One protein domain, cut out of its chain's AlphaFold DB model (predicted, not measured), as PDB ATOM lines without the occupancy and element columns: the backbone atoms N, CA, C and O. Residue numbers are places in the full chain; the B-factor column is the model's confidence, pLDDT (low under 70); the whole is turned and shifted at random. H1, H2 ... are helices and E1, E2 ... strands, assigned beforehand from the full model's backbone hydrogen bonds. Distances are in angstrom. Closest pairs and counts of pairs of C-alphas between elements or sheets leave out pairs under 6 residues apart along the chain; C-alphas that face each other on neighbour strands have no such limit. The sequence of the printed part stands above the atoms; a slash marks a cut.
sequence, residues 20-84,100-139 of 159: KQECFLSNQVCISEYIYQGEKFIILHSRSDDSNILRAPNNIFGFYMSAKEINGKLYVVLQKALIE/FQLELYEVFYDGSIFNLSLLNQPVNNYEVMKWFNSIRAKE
ATOM      1  N   LYS A  20      -3.726 -37.933 -99.449       59.62
ATOM      2  CA  LYS A  20      -3.052 -38.704-100.489       59.62
ATOM      3  C   LYS A  20      -1.642 -38.136-100.641       59.62
ATOM      4  O   LYS A  20      -1.458 -37.110-101.283       59.62
ATOM      5  N   GLN A  21      -0.677 -38.780 -99.996       70.81
ATOM      6  CA  GLN A  21       0.720 -38.384-100.052       70.81
ATOM      7  C   GLN A  21       1.360 -39.003-101.296       70.81
ATOM      8  O   GLN A  21       1.367 -40.224-101.458       70.81
ATOM      9  N   GLU A  22       1.879 -38.164-102.186       81.69
ATOM     10  CA  GLU A  22       2.645 -38.593-103.357       81.69
ATOM     11  C   GLU A  22       4.095 -38.141-103.186       81.69
ATOM     12  O   GLU A  22       4.339 -36.989-102.828       81.69
ATOM     13  N   CYS A  23       5.057 -39.043-103.385       83.25
ATOM     14  CA  CYS A  23       6.475 -38.736-103.210       83.25
ATOM     15  C   CYS A  23       7.235 -38.860-104.536       83.25
ATOM     16  O   CYS A  23       6.990 -39.763-105.332       83.25
ATOM     17  N   PHE A  24       8.180 -37.949-104.731       84.06
ATOM     18  CA  PHE A  24       8.943 -37.703-105.952       84.06
ATOM     19  C   PHE A  24      10.444 -37.739-105.654       84.06
ATOM     20  O   PHE A  24      10.854 -37.823-104.489       84.06
ATOM     21  N   LEU A  25      11.270 -37.671-106.704       81.81
ATOM     22  CA  LEU A  25      12.736 -37.642-106.587       81.81
ATOM     23  C   LEU A  25      13.269 -38.796-105.716       81.81
ATOM     24  O   LEU A  25      13.899 -38.586-104.683       81.81
ATOM     25  N   SER A  26      12.981 -40.042-106.104       82.31
ATOM     26  CA  SER A  26      13.367 -41.242-105.334       82.31
ATOM     27  C   SER A  26      12.811 -41.272-103.897       82.31
ATOM     28  O   SER A  26      13.475 -41.731-102.968       82.31
ATOM     29  N   ASN A  27      11.568 -40.814-103.718       77.81
ATOM     30  CA  ASN A  27      10.859 -40.705-102.437       77.81
ATOM     31  C   ASN A  27      11.482 -39.739-101.420       77.81
ATOM     32  O   ASN A  27      11.314 -39.943-100.217       77.81
ATOM     33  N   GLN A  28      12.217 -38.725-101.863       81.00
ATOM     34  CA  GLN A  28      12.826 -37.767-100.942       81.00
ATOM     35  C   GLN A  28      11.949 -36.539-100.701       81.00
ATOM     36  O   GLN A  28      11.984 -35.983 -99.608       81.00
ATOM     37  N   VAL A  29      11.133 -36.155-101.685       82.94
ATOM     38  CA  VAL A  29      10.207 -35.025-101.572       82.94
ATOM     39  C   VAL A  29       8.792 -35.555-101.632       82.94
ATOM     40  O   VAL A  29       8.409 -36.164-102.625       82.94
ATOM     41  N   CYS A  30       8.014 -35.327-100.584       83.62
ATOM     42  CA  CYS A  30       6.621 -35.725-100.530       83.62
ATOM     43  C   CYS A  30       5.705 -34.511-100.627       83.62
ATOM     44  O   CYS A  30       6.055 -33.392-100.246       83.62
ATOM     45  N   ILE A  31       4.525 -34.757-101.180       82.31
ATOM     46  CA  ILE A  31       3.504 -33.757-101.421       82.31
ATOM     47  C   ILE A  31       2.271 -34.141-100.634       82.31
ATOM     48  O   ILE A  31       1.739 -35.239-100.797       82.31
ATOM     49  N   SER A  32       1.828 -33.216 -99.794       81.38
ATOM     50  CA  SER A  32       0.581 -33.319 -99.049       81.38
ATOM     51  C   SER A  32      -0.425 -32.337 -99.632       81.38
ATOM     52  O   SER A  32      -0.108 -31.169 -99.858       81.38
ATOM     53  N   GLU A  33      -1.636 -32.812 -99.900       76.56
ATOM     54  CA  GLU A  33      -2.709 -32.019-100.493       76.56
ATOM     55  C   GLU A  33      -3.669 -31.513 -99.416       76.56
ATOM     56  O   GLU A  33      -4.096 -32.276 -98.549       76.56
ATOM     57  N   TYR A  34      -4.056 -30.244 -99.512       70.25
ATOM     58  CA  TYR A  34      -4.941 -29.577 -98.561       70.25
ATOM     59  C   TYR A  34      -6.013 -28.782 -99.298       70.25
ATOM     60  O   TYR A  34      -5.817 -28.356-100.437       70.25
ATOM     61  N   ILE A  35      -7.160 -28.581 -98.649       65.44
ATOM     62  CA  ILE A  35      -8.269 -27.793 -99.193       65.44
ATOM     63  C   ILE A  35      -8.421 -26.527 -98.354       65.44
ATOM     64  O   ILE A  35      -8.676 -26.606 -97.158       65.44
ATOM     65  N   TYR A  36      -8.315 -25.367 -98.993       57.09
ATOM     66  CA  TYR A  36      -8.513 -24.056 -98.383       57.09
ATOM     67  C   TYR A  36      -9.493 -23.235 -99.211       57.09
ATOM     68  O   TYR A  36      -9.318 -23.083-100.419       57.09
ATOM     69  N   GLN A  37     -10.545 -22.719 -98.569       57.88
ATOM     70  CA  GLN A  37     -11.633 -21.980 -99.232       57.88
ATOM     71  C   GLN A  37     -12.202 -22.715-100.461       57.88
ATOM     72  O   GLN A  37     -12.436 -22.123-101.512       57.88
ATOM     73  N   GLY A  38     -12.399 -24.033-100.326       63.19
ATOM     74  CA  GLY A  38     -12.935 -24.891-101.388       63.19
ATOM     75  C   GLY A  38     -11.925 -25.277-102.471       63.19
ATOM     76  O   GLY A  38     -12.306 -25.900-103.456       63.19
ATOM     77  N   GLU A  39     -10.650 -24.936-102.297       64.62
ATOM     78  CA  GLU A  39      -9.643 -25.031-103.347       64.62
ATOM     79  C   GLU A  39      -8.417 -25.798-102.885       64.62
ATOM     80  O   GLU A  39      -7.968 -25.678-101.748       64.62
ATOM     81  N   LYS A  40      -7.867 -26.598-103.791       70.12
ATOM     82  CA  LYS A  40      -6.783 -27.517-103.480       70.12
ATOM     83  C   LYS A  40      -5.428 -26.824-103.615       70.12
ATOM     84  O   LYS A  40      -5.145 -26.224-104.648       70.12
ATOM     85  N   PHE A  41      -4.585 -26.951-102.600       76.06
ATOM     86  CA  PHE A  41      -3.183 -26.542-102.626       76.06
ATOM     87  C   PHE A  41      -2.304 -27.675-102.102       76.06
ATOM     88  O   PHE A  41      -2.806 -28.674-101.578       76.06
ATOM     89  N   ILE A  42      -0.994 -27.540-102.283       79.44
ATOM     90  CA  ILE A  42      -0.043 -28.571-101.883       79.44
ATOM     91  C   ILE A  42       1.054 -28.019-100.975       79.44
ATOM     92  O   ILE A  42       1.470 -26.868-101.102       79.44
ATOM     93  N   ILE A  43       1.548 -28.866-100.083       76.88
ATOM     94  CA  ILE A  43       2.748 -28.628 -99.282       76.88
ATOM     95  C   ILE A  43       3.812 -29.607 -99.757       76.88
ATOM     96  O   ILE A  43       3.545 -30.803 -99.855       76.88
ATOM     97  N   LEU A  44       5.008 -29.093-100.031       78.75
ATOM     98  CA  LEU A  44       6.188 -29.907-100.295       78.75
ATOM     99  C   LEU A  44       7.015 -30.030 -99.019       78.75
ATOM    100  O   LEU A  44       7.309 -29.026 -98.374       78.75
ATOM    101  N   HIS A  45       7.418 -31.246 -98.678       78.12
ATOM    102  CA  HIS A  45       8.238 -31.516 -97.500       78.12
ATOM    103  C   HIS A  45       9.223 -32.652 -97.758       78.12
ATOM    104  O   HIS A  45       9.008 -33.504 -98.626       78.12
ATOM    105  N   SER A  46      10.345 -32.623 -97.042       74.69
ATOM    106  CA  SER A  46      11.327 -33.703 -97.098       74.69
ATOM    107  C   SER A  46      10.830 -34.912 -96.317       74.69
ATOM    108  O   SER A  46      10.423 -34.792 -95.167       74.69
ATOM    109  N   ARG A  47      10.983 -36.112 -96.880       70.44
ATOM    110  CA  ARG A  47      10.643 -37.360 -96.179       70.44
ATOM    111  C   ARG A  47      11.490 -37.602 -94.922       70.44
ATOM    112  O   ARG A  47      11.080 -38.362 -94.050       70.44
ATOM    113  N   SER A  48      12.697 -37.040 -94.852       65.25
ATOM    114  CA  SER A  48      13.597 -37.252 -93.712       65.25
ATOM    115  C   SER A  48      13.143 -36.537 -92.441       65.25
ATOM    116  O   SER A  48      13.625 -36.889 -91.367       65.25
ATOM    117  N   ASP A  49      12.266 -35.539 -92.564       60.16
ATOM    118  CA  ASP A  49      11.843 -34.685 -91.463       60.16
ATOM    119  C   ASP A  49      10.647 -33.832 -91.916       60.16
ATOM    120  O   ASP A  49      10.821 -32.897 -92.701       60.16
ATOM    121  N   ASP A  50       9.448 -34.133 -91.411       51.78
ATOM    122  CA  ASP A  50       8.220 -33.388 -91.732       51.78
ATOM    123  C   ASP A  50       8.307 -31.903 -91.303       51.78
ATOM    124  O   ASP A  50       7.520 -31.077 -91.767       51.78
ATOM    125  N   SER A  51       9.285 -31.529 -90.460       53.00
ATOM    126  CA  SER A  51       9.560 -30.128 -90.114       53.00
ATOM    127  C   SER A  51      10.349 -29.374 -91.196       53.00
ATOM    128  O   SER A  51      10.319 -28.140 -91.241       53.00
ATOM    129  N   ASN A  52      10.977 -30.088 -92.139       59.00
ATOM    130  CA  ASN A  52      11.668 -29.518 -93.296       59.00
ATOM    131  C   ASN A  52      10.702 -29.330 -94.473       59.00
ATOM    132  O   ASN A  52      10.847 -29.912 -95.554       59.00
ATOM    133  N   ILE A  53       9.699 -28.481 -94.246       64.69
ATOM    134  CA  ILE A  53       8.825 -27.958 -95.296       64.69
ATOM    135  C   ILE A  53       9.688 -27.162 -96.281       64.69
ATOM    136  O   ILE A  53      10.432 -26.260 -95.882       64.69
ATOM    137  N   LEU A  54       9.568 -27.454 -97.579       69.75
ATOM    138  CA  LEU A  54      10.182 -26.632 -98.620       69.75
ATOM    139  C   LEU A  54       9.498 -25.265 -98.642       69.75
ATOM    140  O   LEU A  54       8.400 -25.094 -99.182       69.75
ATOM    141  N   ARG A  55      10.164 -24.268 -98.068       66.50
ATOM    142  CA  ARG A  55       9.675 -22.891 -98.069       66.50
ATOM    143  C   ARG A  55       9.819 -22.272 -99.455       66.50
ATOM    144  O   ARG A  55      10.784 -22.539-100.172       66.50
ATOM    145  N   ALA A  56       8.857 -21.426 -99.815       66.50
ATOM    146  CA  ALA A  56       8.979 -20.606-101.010       66.50
ATOM    147  C   ALA A  56      10.230 -19.706-100.895       66.50
ATOM    148  O   ALA A  56      10.567 -19.267 -99.788       66.50
ATOM    149  N   PRO A  57      10.930 -19.404-102.002       66.25
ATOM    150  CA  PRO A  57      12.126 -18.568-101.956       66.25
ATOM    151  C   PRO A  57      11.845 -17.176-101.375       66.25
ATOM    152  O   PRO A  57      10.797 -16.591-101.637       66.25
ATOM    153  N   ASN A  58      12.815 -16.613-100.647       62.38
ATOM    154  CA  ASN A  58      12.830 -15.215-100.191       62.38
ATOM    155  C   ASN A  58      11.601 -14.759 -99.379       62.38
ATOM    156  O   ASN A  58      11.233 -13.588 -99.462       62.38
ATOM    157  N   ASN A  59      10.958 -15.656 -98.617       56.16
ATOM    158  CA  ASN A  59       9.749 -15.352 -97.833       56.16
ATOM    159  C   ASN A  59       8.652 -14.676 -98.672       56.16
ATOM    160  O   ASN A  59       7.920 -13.807 -98.202       56.16
ATOM    161  N   ILE A  60       8.566 -15.045 -99.951       63.75
ATOM    162  CA  ILE A  60       7.501 -14.583-100.826       63.75
ATOM    163  C   ILE A  60       6.172 -15.109-100.281       63.75
ATOM    164  O   ILE A  60       6.005 -16.314-100.098       63.75
ATOM    165  N   PHE A  61       5.204 -14.214-100.092       69.50
ATOM    166  CA  PHE A  61       3.833 -14.603 -99.784       69.50
ATOM    167  C   PHE A  61       3.227 -15.323-100.991       69.50
ATOM    168  O   PHE A  61       2.955 -14.721-102.032       69.50
ATOM    169  N   GLY A  62       3.060 -16.634-100.879       69.75
ATOM    170  CA  GLY A  62       2.572 -17.478-101.956       69.75
ATOM    171  C   GLY A  62       2.401 -18.920-101.510       69.75
ATOM    172  O   GLY A  62       2.864 -19.314-100.442       69.75
ATOM    173  N   PHE A  63       1.719 -19.711-102.329       76.88
ATOM    174  CA  PHE A  63       1.421 -21.109-102.034       76.88
ATOM    175  C   PHE A  63       1.568 -21.969-103.282       76.88
ATOM    176  O   PHE A  63       1.362 -21.508-104.408       76.88
ATOM    177  N   TYR A  64       1.955 -23.228-103.090       83.88
ATOM    178  CA  TYR A  64       2.103 -24.152-104.202       83.88
ATOM    179  C   TYR A  64       0.729 -24.643-104.660       83.88
ATOM    180  O   TYR A  64      -0.079 -25.142-103.878       83.88
ATOM    181  N   MET A  65       0.480 -24.501-105.956       85.50
ATOM    182  CA  MET A  65      -0.780 -24.862-106.605       85.50
ATOM    183  C   MET A  65      -0.759 -26.287-107.144       85.50
ATOM    184  O   MET A  65      -1.775 -26.973-107.188       85.50
ATOM    185  N   SER A  66       0.396 -26.706-107.650       89.62
ATOM    186  CA  SER A  66       0.552 -27.978-108.338       89.62
ATOM    187  C   SER A  66       2.025 -28.335-108.426       89.62
ATOM    188  O   SER A  66       2.889 -27.458-108.476       89.62
ATOM    189  N   ALA A  67       2.296 -29.628-108.489       90.62
ATOM    190  CA  ALA A  67       3.614 -30.172-108.722       90.62
ATOM    191  C   ALA A  67       3.517 -31.325-109.708       90.62
ATOM    192  O   ALA A  67       2.489 -32.004-109.786       90.62
ATOM    193  N   LYS A  68       4.580 -31.530-110.478       91.50
ATOM    194  CA  LYS A  68       4.641 -32.604-111.457       91.50
ATOM    195  C   LYS A  68       6.078 -33.020-111.717       91.50
ATOM    196  O   LYS A  68       6.923 -32.176-112.009       91.50
ATOM    197  N   GLU A  69       6.338 -34.321-111.664       90.69
ATOM    198  CA  GLU A  69       7.611 -34.884-112.106       90.69
ATOM    199  C   GLU A  69       7.563 -35.175-113.610       90.69
ATOM    200  O   GLU A  69       6.662 -35.855-114.104       90.69
ATOM    201  N   ILE A  70       8.513 -34.612-114.358       91.00
ATOM    202  CA  ILE A  70       8.671 -34.815-115.801       91.00
ATOM    203  C   ILE A  70      10.150 -35.088-116.057       91.00
ATOM    204  O   ILE A  70      11.007 -34.290-115.684       91.00
ATOM    205  N   ASN A  71      10.459 -36.211-116.709       89.44
ATOM    206  CA  ASN A  71      11.829 -36.619-117.043       89.44
ATOM    207  C   ASN A  71      12.787 -36.647-115.832       89.44
ATOM    208  O   ASN A  71      13.935 -36.221-115.939       89.44
ATOM    209  N   GLY A  72      12.308 -37.121-114.674       86.19
ATOM    210  CA  GLY A  72      13.103 -37.229-113.442       86.19
ATOM    211  C   GLY A  72      13.377 -35.898-112.734       86.19
ATOM    212  O   GLY A  72      14.179 -35.853-111.806       86.19
ATOM    213  N   LYS A  73      12.731 -34.810-113.173       90.62
ATOM    214  CA  LYS A  73      12.788 -33.492-112.536       90.62
ATOM    215  C   LYS A  73      11.430 -33.142-111.960       90.62
ATOM    216  O   LYS A  73      10.415 -33.279-112.643       90.62
ATOM    217  N   LEU A  74      11.419 -32.662-110.722       91.38
ATOM    218  CA  LEU A  74      10.208 -32.198-110.063       91.38
ATOM    219  C   LEU A  74      10.021 -30.705-110.329       91.38
ATOM    220  O   LEU A  74      10.870 -29.887-109.980       91.38
ATOM    221  N   TYR A  75       8.891 -30.359-110.930       92.44
ATOM    222  CA  TYR A  75       8.487 -28.983-111.171       92.44
ATOM    223  C   TYR A  75       7.343 -28.608-110.245       92.44
ATOM    224  O   TYR A  75       6.451 -29.421-110.003       92.44
ATOM    225  N   VAL A  76       7.334 -27.368-109.766       92.25
ATOM    226  CA  VAL A  76       6.256 -26.838-108.926       92.25
ATOM    227  C   VAL A  76       5.786 -25.492-109.442       92.25
ATOM    228  O   VAL A  76       6.572 -24.681-109.928       92.25
ATOM    229  N   VAL A  77       4.484 -25.256-109.331       91.56
ATOM    230  CA  VAL A  77       3.874 -23.963-109.622       91.56
ATOM    231  C   VAL A  77       3.540 -23.283-108.315       91.56
ATOM    232  O   VAL A  77       2.712 -23.772-107.547       91.56
ATOM    233  N   LEU A  78       4.180 -22.144-108.090       88.31
ATOM    234  CA  LEU A  78       3.892 -21.253-106.983       88.31
ATOM    235  C   LEU A  78       2.928 -20.175-107.471       88.31
ATOM    236  O   LEU A  78       3.182 -19.512-108.477       88.31
ATOM    237  N   GLN A  79       1.833 -19.974-106.751       84.94
ATOM    238  CA  GLN A  79       1.026 -18.775-106.895       84.94
ATOM    239  C   GLN A  79       1.528 -17.732-105.898       84.94
ATOM    240  O   GLN A  79       1.354 -17.876-104.690       84.94
ATOM    241  N   LYS A  80       2.145 -16.676-106.418       83.50
ATOM    242  CA  LYS A  80       2.737 -15.584-105.651       83.50
ATOM    243  C   LYS A  80       1.801 -14.393-105.573       83.50
ATOM    244  O   LYS A  80       1.301 -13.926-106.594       83.50
ATOM    245  N   ALA A  81       1.608 -13.881-104.369       76.44
ATOM    246  CA  ALA A  81       0.869 -12.662-104.111       76.44
ATOM    247  C   ALA A  81       1.662 -11.433-104.588       76.44
ATOM    248  O   ALA A  81       2.811 -11.219-104.202       76.44
ATOM    249  N   LEU A  82       1.037 -10.608-105.423       75.94
ATOM    250  CA  LEU A  82       1.531  -9.303-105.854       75.94
ATOM    251  C   LEU A  82       0.938  -8.237-104.936       75.94
ATOM    252  O   LEU A  82      -0.076  -7.611-105.250       75.94
ATOM    253  N   ILE A  83       1.541  -8.082-103.762       68.75
ATOM    254  CA  ILE A  83       1.085  -7.130-102.751       68.75
ATOM    255  C   ILE A  83       2.042  -5.942-102.753       68.75
ATOM    256  O   ILE A  83       3.236  -6.093-102.516       68.75
ATOM    257  N   GLU A  84       1.511  -4.747-103.008       55.44
ATOM    258  CA  GLU A  84       2.277  -3.488-102.971       55.44
ATOM    259  C   GLU A  84       2.501  -2.964-101.537       55.44
ATOM    260  O   GLU A  84       3.213  -1.983-101.331       55.44
ATOM    261  N   PHE A 100      -2.490 -12.119-107.978       80.31
ATOM    262  CA  PHE A 100      -1.463 -13.155-107.949       80.31
ATOM    263  C   PHE A 100      -0.810 -13.326-109.315       80.31
ATOM    264  O   PHE A 100      -1.431 -13.069-110.346       80.31
ATOM    265  N   GLN A 101       0.431 -13.805-109.312       87.38
ATOM    266  CA  GLN A 101       1.108 -14.323-110.496       87.38
ATOM    267  C   GLN A 101       1.523 -15.776-110.285       87.38
ATOM    268  O   GLN A 101       1.821 -16.184-109.163       87.38
ATOM    269  N   LEU A 102       1.562 -16.554-111.367       89.44
ATOM    270  CA  LEU A 102       2.144 -17.892-111.338       89.44
ATOM    271  C   LEU A 102       3.638 -17.813-111.639       89.44
ATOM    272  O   LEU A 102       4.050 -17.200-112.620       89.44
ATOM    273  N   GLU A 103       4.424 -18.498-110.824       91.31
ATOM    274  CA  GLU A 103       5.850 -18.709-111.021       91.31
ATOM    275  C   GLU A 103       6.113 -20.216-111.113       91.31
ATOM    276  O   GLU A 103       5.564 -21.016-110.351       91.31
ATOM    277  N   LEU A 104       6.928 -20.612-112.089       92.88
ATOM    278  CA  LEU A 104       7.314 -22.001-112.309       92.88
ATOM    279  C   LEU A 104       8.708 -22.230-111.733       92.88
ATOM    280  O   LEU A 104       9.640 -21.502-112.068       92.88
ATOM    281  N   TYR A 105       8.859 -23.270-110.923       92.00
ATOM    282  CA  TYR A 105      10.122 -23.632-110.292       92.00
ATOM    283  C   TYR A 105      10.517 -25.076-110.604       92.00
ATOM    284  O   TYR A 105       9.658 -25.944-110.763       92.00
ATOM    285  N   GLU A 106      11.822 -25.333-110.645       91.62
ATOM    286  CA  GLU A 106      12.409 -26.677-110.571       91.62
ATOM    287  C   GLU A 106      12.898 -26.932-109.139       91.62
ATOM    288  O   GLU A 106      13.586 -26.088-108.561       91.62
ATOM    289  N   VAL A 107      12.542 -28.086-108.572       89.25
ATOM    290  CA  VAL A 107      13.050 -28.563-107.280       89.25
ATOM    291  C   VAL A 107      14.344 -29.334-107.523       89.25
ATOM    292  O   VAL A 107      14.364 -30.281-108.309       89.25
ATOM    293  N   PHE A 108      15.411 -28.965-106.821       87.00
ATOM    294  CA  PHE A 108      16.697 -29.657-106.890       87.00
ATOM    295  C   PHE A 108      17.311 -29.821-105.500       87.00
ATOM    296  O   PHE A 108      17.011 -29.063-104.583       87.00
ATOM    297  N   TYR A 109      18.178 -30.816-105.347       80.75
ATOM    298  CA  TYR A 109      18.921 -31.067-104.115       80.75
ATOM    299  C   TYR A 109      20.354 -30.566-104.277       80.75
ATOM    300  O   TYR A 109      21.029 -30.952-105.232       80.75
ATOM    301  N   ASP A 110      20.824 -29.712-103.369       78.00
ATOM    302  CA  ASP A 110      22.191 -29.164-103.417       78.00
ATOM    303  C   ASP A 110      23.232 -30.020-102.674       78.00
ATOM    304  O   ASP A 110      24.419 -29.691-102.670       78.00
ATOM    305  N   GLY A 111      22.805 -31.124-102.055       71.38
ATOM    306  CA  GLY A 111      23.645 -31.960-101.197       71.38
ATOM    307  C   GLY A 111      23.287 -31.881 -99.714       71.38
ATOM    308  O   GLY A 111      23.656 -32.794 -98.976       71.38
ATOM    309  N   SER A 112      22.543 -30.853 -99.289       71.50
ATOM    310  CA  SER A 112      22.098 -30.661 -97.900       71.50
ATOM    311  C   SER A 112      20.600 -30.386 -97.784       71.50
ATOM    312  O   SER A 112      19.946 -30.937 -96.902       71.50
ATOM    313  N   ILE A 113      20.047 -29.551 -98.669       75.56
ATOM    314  CA  ILE A 113      18.636 -29.161 -98.655       75.56
ATOM    315  C   ILE A 113      18.035 -29.196-100.062       75.56
ATOM    316  O   ILE A 113      18.721 -29.084-101.083       75.56
ATOM    317  N   PHE A 114      16.716 -29.358-100.113       79.31
ATOM    318  CA  PHE A 114      15.963 -29.153-101.340       79.31
ATOM    319  C   PHE A 114      15.716 -27.663-101.552       79.31
ATOM    320  O   PHE A 114      15.164 -26.981-100.690       79.31
ATOM    321  N   ASN A 115      16.099 -27.182-102.726       82.25
ATOM    322  CA  ASN A 115      15.963 -25.802-103.154       82.25
ATOM    323  C   ASN A 115      15.024 -25.694-104.354       82.25
ATOM    324  O   ASN A 115      14.741 -26.667-105.057       82.25
ATOM    325  N   LEU A 116      14.583 -24.465-104.605       86.19
ATOM    326  CA  LEU A 116      13.735 -24.099-105.730       86.19
ATOM    327  C   LEU A 116      14.476 -23.125-106.640       86.19
ATOM    328  O   LEU A 116      14.910 -22.063-106.197       86.19
ATOM    329  N   SER A 117      14.583 -23.460-107.925       88.94
ATOM    330  CA  SER A 117      15.113 -22.559-108.953       88.94
ATOM    331  C   SER A 117      13.973 -22.009-109.793       88.94
ATOM    332  O   SER A 117      13.265 -22.782-110.440       88.94
ATOM    333  N   LEU A 118      13.804 -20.683-109.811       90.50
ATOM    334  CA  LEU A 118      12.824 -20.029-110.679       90.50
ATOM    335  C   LEU A 118      13.198 -20.281-112.141       90.50
ATOM    336  O   LEU A 118      14.318 -19.995-112.567       90.50
ATOM    337  N   LEU A 119      12.252 -20.799-112.918       90.06
ATOM    338  CA  LEU A 119      12.416 -20.997-114.348       90.06
ATOM    339  C   LEU A 119      11.892 -19.767-115.088       90.06
ATOM    340  O   LEU A 119      10.691 -19.610-115.311       90.06
ATOM    341  N   ASN A 120      12.813 -18.893-115.494       78.00
ATOM    342  CA  ASN A 120      12.487 -17.791-116.393       78.00
ATOM    343  C   ASN A 120      12.045 -18.367-117.749       78.00
ATOM    344  O   ASN A 120      12.717 -19.231-118.313       78.00
ATOM    345  N   GLN A 121      10.905 -17.914-118.274       76.81
ATOM    346  CA  GLN A 121      10.413 -18.382-119.569       76.81
ATOM    347  C   GLN A 121      11.353 -17.951-120.713       76.81
ATOM    348  O   GLN A 121      11.867 -16.830-120.673       76.81
ATOM    349  N   PRO A 122      11.540 -18.787-121.758       67.38
ATOM    350  CA  PRO A 122      10.851 -20.059-122.016       67.38
ATOM    351  C   PRO A 122      11.599 -21.302-121.489       67.38
ATOM    352  O   PRO A 122      12.780 -21.502-121.768       67.38
ATOM    353  N   VAL A 123      10.881 -22.203-120.803       81.00
ATOM    354  CA  VAL A 123      11.394 -23.549-120.481       81.00
ATOM    355  C   VAL A 123      11.382 -24.394-121.750       81.00
ATOM    356  O   VAL A 123      10.330 -24.583-122.363       81.00
ATOM    357  N   ASN A 124      12.537 -24.934-122.137       82.88
ATOM    358  CA  ASN A 124      12.685 -25.772-123.329       82.88
ATOM    359  C   ASN A 124      12.177 -27.211-123.093       82.88
ATOM    360  O   ASN A 124      12.922 -28.183-123.198       82.88
ATOM    361  N   ASN A 125      10.910 -27.341-122.695       88.94
ATOM    362  CA  ASN A 125      10.217 -28.615-122.530       88.94
ATOM    363  C   ASN A 125       8.708 -28.417-122.761       88.94
ATOM    364  O   ASN A 125       8.025 -27.739-121.989       88.94
ATOM    365  N   TYR A 126       8.186 -29.026-123.830       91.00
ATOM    366  CA  TYR A 126       6.782 -28.894-124.225       91.00
ATOM    367  C   TYR A 126       5.810 -29.422-123.164       91.00
ATOM    368  O   TYR A 126       4.782 -28.795-122.918       91.00
ATOM    369  N   GLU A 127       6.113 -30.549-122.520       93.69
ATOM    370  CA  GLU A 127       5.218 -31.157-121.532       93.69
ATOM    371  C   GLU A 127       5.102 -30.304-120.270       93.69
ATOM    372  O   GLU A 127       3.995 -30.126-119.752       93.69
ATOM    373  N   VAL A 128       6.223 -29.728-119.826       92.12
ATOM    374  CA  VAL A 128       6.265 -28.793-118.693       92.12
ATOM    375  C   VAL A 128       5.422 -27.562-119.011       92.12
ATOM    376  O   VAL A 128       4.534 -27.215-118.236       92.12
ATOM    377  N   MET A 129       5.628 -26.941-120.176       92.62
ATOM    378  CA  MET A 129       4.883 -25.736-120.556       92.62
ATOM    379  C   MET A 129       3.397 -26.012-120.806       92.62
ATOM    380  O   MET A 129       2.552 -25.213-120.407       92.62
ATOM    381  N   LYS A 130       3.046 -27.153-121.415       92.50
ATOM    382  CA  LYS A 130       1.650 -27.578-121.598       92.50
ATOM    383  C   LYS A 130       0.940 -27.734-120.253       92.50
ATOM    384  O   LYS A 130      -0.194 -27.284-120.113       92.50
ATOM    385  N   TRP A 131       1.597 -28.363-119.279       93.94
ATOM    386  CA  TRP A 131       1.067 -28.502-117.924       93.94
ATOM    387  C   TRP A 131       0.977 -27.150-117.204       93.94
ATOM    388  O   TRP A 131      -0.102 -26.805-116.728       93.94
ATOM    389  N   PHE A 132       2.041 -26.345-117.200       92.50
ATOM    390  CA  PHE A 132       2.054 -25.019-116.573       92.50
ATOM    391  C   PHE A 132       0.922 -24.121-117.093       92.50
ATOM    392  O   PHE A 132       0.159 -23.560-116.312       92.50
ATOM    393  N   ASN A 133       0.730 -24.068-118.413       91.25
ATOM    394  CA  ASN A 133      -0.305 -23.245-119.048       91.25
ATOM    395  C   ASN A 133      -1.744 -23.733-118.793       91.25
ATOM    396  O   ASN A 133      -2.696 -23.000-119.083       91.25
ATOM    397  N   SER A 134      -1.919 -24.959-118.286       92.00
ATOM    398  CA  SER A 134      -3.226 -25.483-117.859       92.00
ATOM    399  C   SER A 134      -3.631 -25.004-116.464       92.00
ATOM    400  O   SER A 134      -4.811 -25.038-116.124       92.00
ATOM    401  N   ILE A 135      -2.668 -24.518-115.676       89.69
ATOM    402  CA  ILE A 135      -2.897 -24.000-114.331       89.69
ATOM    403  C   ILE A 135      -3.356 -22.545-114.441       89.69
ATOM    404  O   ILE A 135      -2.910 -21.778-115.300       89.69
ATOM    405  N   ARG A 136      -4.299 -22.159-113.583       86.50
ATOM    406  CA  ARG A 136      -4.852 -20.807-113.530       86.50
ATOM    407  C   ARG A 136      -4.524 -20.182-112.185       86.50
ATOM    408  O   ARG A 136      -4.786 -20.795-111.154       86.50
ATOM    409  N   ALA A 137      -3.954 -18.977-112.215       77.38
ATOM    410  CA  ALA A 137      -3.886 -18.154-111.020       77.38
ATOM    411  C   ALA A 137      -5.300 -17.736-110.639       77.38
ATOM    412  O   ALA A 137      -6.113 -17.406-111.505       77.38
ATOM    413  N   LYS A 138      -5.570 -17.717-109.340       72.81
ATOM    414  CA  LYS A 138      -6.764 -17.057-108.837       72.81
ATOM    415  C   LYS A 138      -6.626 -15.550-108.967       72.81
ATOM    416  O   LYS A 138      -5.551 -14.978-108.786       72.81
ATOM    417  N   GLU A 139      -7.766 -14.924-109.178       66.50
ATOM    418  CA  GLU A 139      -7.925 -13.482-109.137       66.50
ATOM    419  C   GLU A 139      -8.770 -13.136-107.907       66.50
ATOM    420  O   GLU A 139      -9.756 -13.814-107.629       66.50
TER     421      GLU A 139
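This is residues 20 to 84 and 100 to 139 of the 159 residues of an uncharacterized protein of Acinetobacter populi (UniProt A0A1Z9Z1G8). Two four-stranded antiparallel sheets lie face to face as a sandwich, with E1 to E4 in one and E5 to E8 in the other, and the short helix H1 packs on the second sheet, away from the first. The sheets come closest where E3 passes E5, and their strands cross at 34 degrees. The printed part has 105 residues, with eight named strands followed by one named helix; the sheets run E1 E2 E3 E4 and E5 E6 E7 E8, and the class is mostly strand. The whole is compact, with a radius of gyration of the C-alphas of 13.3 A and spans of 35 by 33 by 27 A.

Start at E1, residues 22 to 24, an edge strand, and go on to E2, residues 29 to 36; the two form a hairpin, with N 24 and O 29 at 2.8 A. The next hairpin pairs E2 with E3, residues 39 to 46, and there you find N 32 and O 43 at 3.0 A and N 43 and O 32 at 2.8 A. E4, residues 49 to 53, is the other edge strand and forms a hairpin with E3, where N 46 and O 52 are 3.1 A apart. These four strands form a meander, each the antiparallel neighbour of the one before. Between E4 and E5, residues 62 to 70, the chain changes to the other sheet of the sandwich; E4 and E5 are apart. Look between the sheets at Phe 41 of E3 and Met 65 of E5, whose C-alphas, the closest of the two strands, are 4.9 A apart; E5 bends by 53 degrees at residue 65. E5 forms a hairpin with E6, residues 73 to 82, where N 68 and O 75 are 2.9 A apart. E6 is antiparallel to E7, residues 100 to 109, with N 80 and O 101 at 2.8 A. E7 forms a hairpin with E8, residues 114 to 118, with N 115 and O 108 at 2.8 A. This second sheet is strongly twisted. H1, residues 126 to 132, is on it at a height over the sheet of 8.2 A, over E6 and slantwise to the strands, at 35 degrees to E6 on the local plane. The closest C-alphas of E5 and H1 are those of Ile 70 and Val 128, 7.1 A apart. H1 is not on the first sheet, and in its backbone every O i to N i+4 pair is within hydrogen-bond range.

Find C-alpha 22 at (2.645, -38.593, -103.357), where E1 begins; it ends at residue 24. E2, residues 29 to 36, runs 21.9 A from first to last C-alpha, and E3, residues 39 to 46, runs 23.5 A. After E4, residues 49 to 53, look for C-alpha 62 at (2.572, -17.478, -101.956), from which E5 runs 23.0 A to residue 70. E6, residues 73 to 82, measures 27.5 A and E7, residues 100 to 109, measures 27.4 A. E8, residues 114 to 118, spans 13.4 A. H1 runs 9.8 A from residue 126 to C-alpha 132 at (2.054, -25.019, -116.573).

The two C-alphas farthest apart, those of Ser 26 and Glu 84, are 39.4 A apart. Residues 85 to 99 are not printed, and C-alphas 84 and 100 are 11.5 A apart across this cut, which lies in the link from E6 to E7. Of the links that are printed whole, E4 to E5 and E8 to H1 are short and the others are tight. The mean pLDDT of the printed part is 79.0; look for values under 70 at residue 20, residues 35 to 39, 48 to 62 and 83 to 84, and residues 122 and 139.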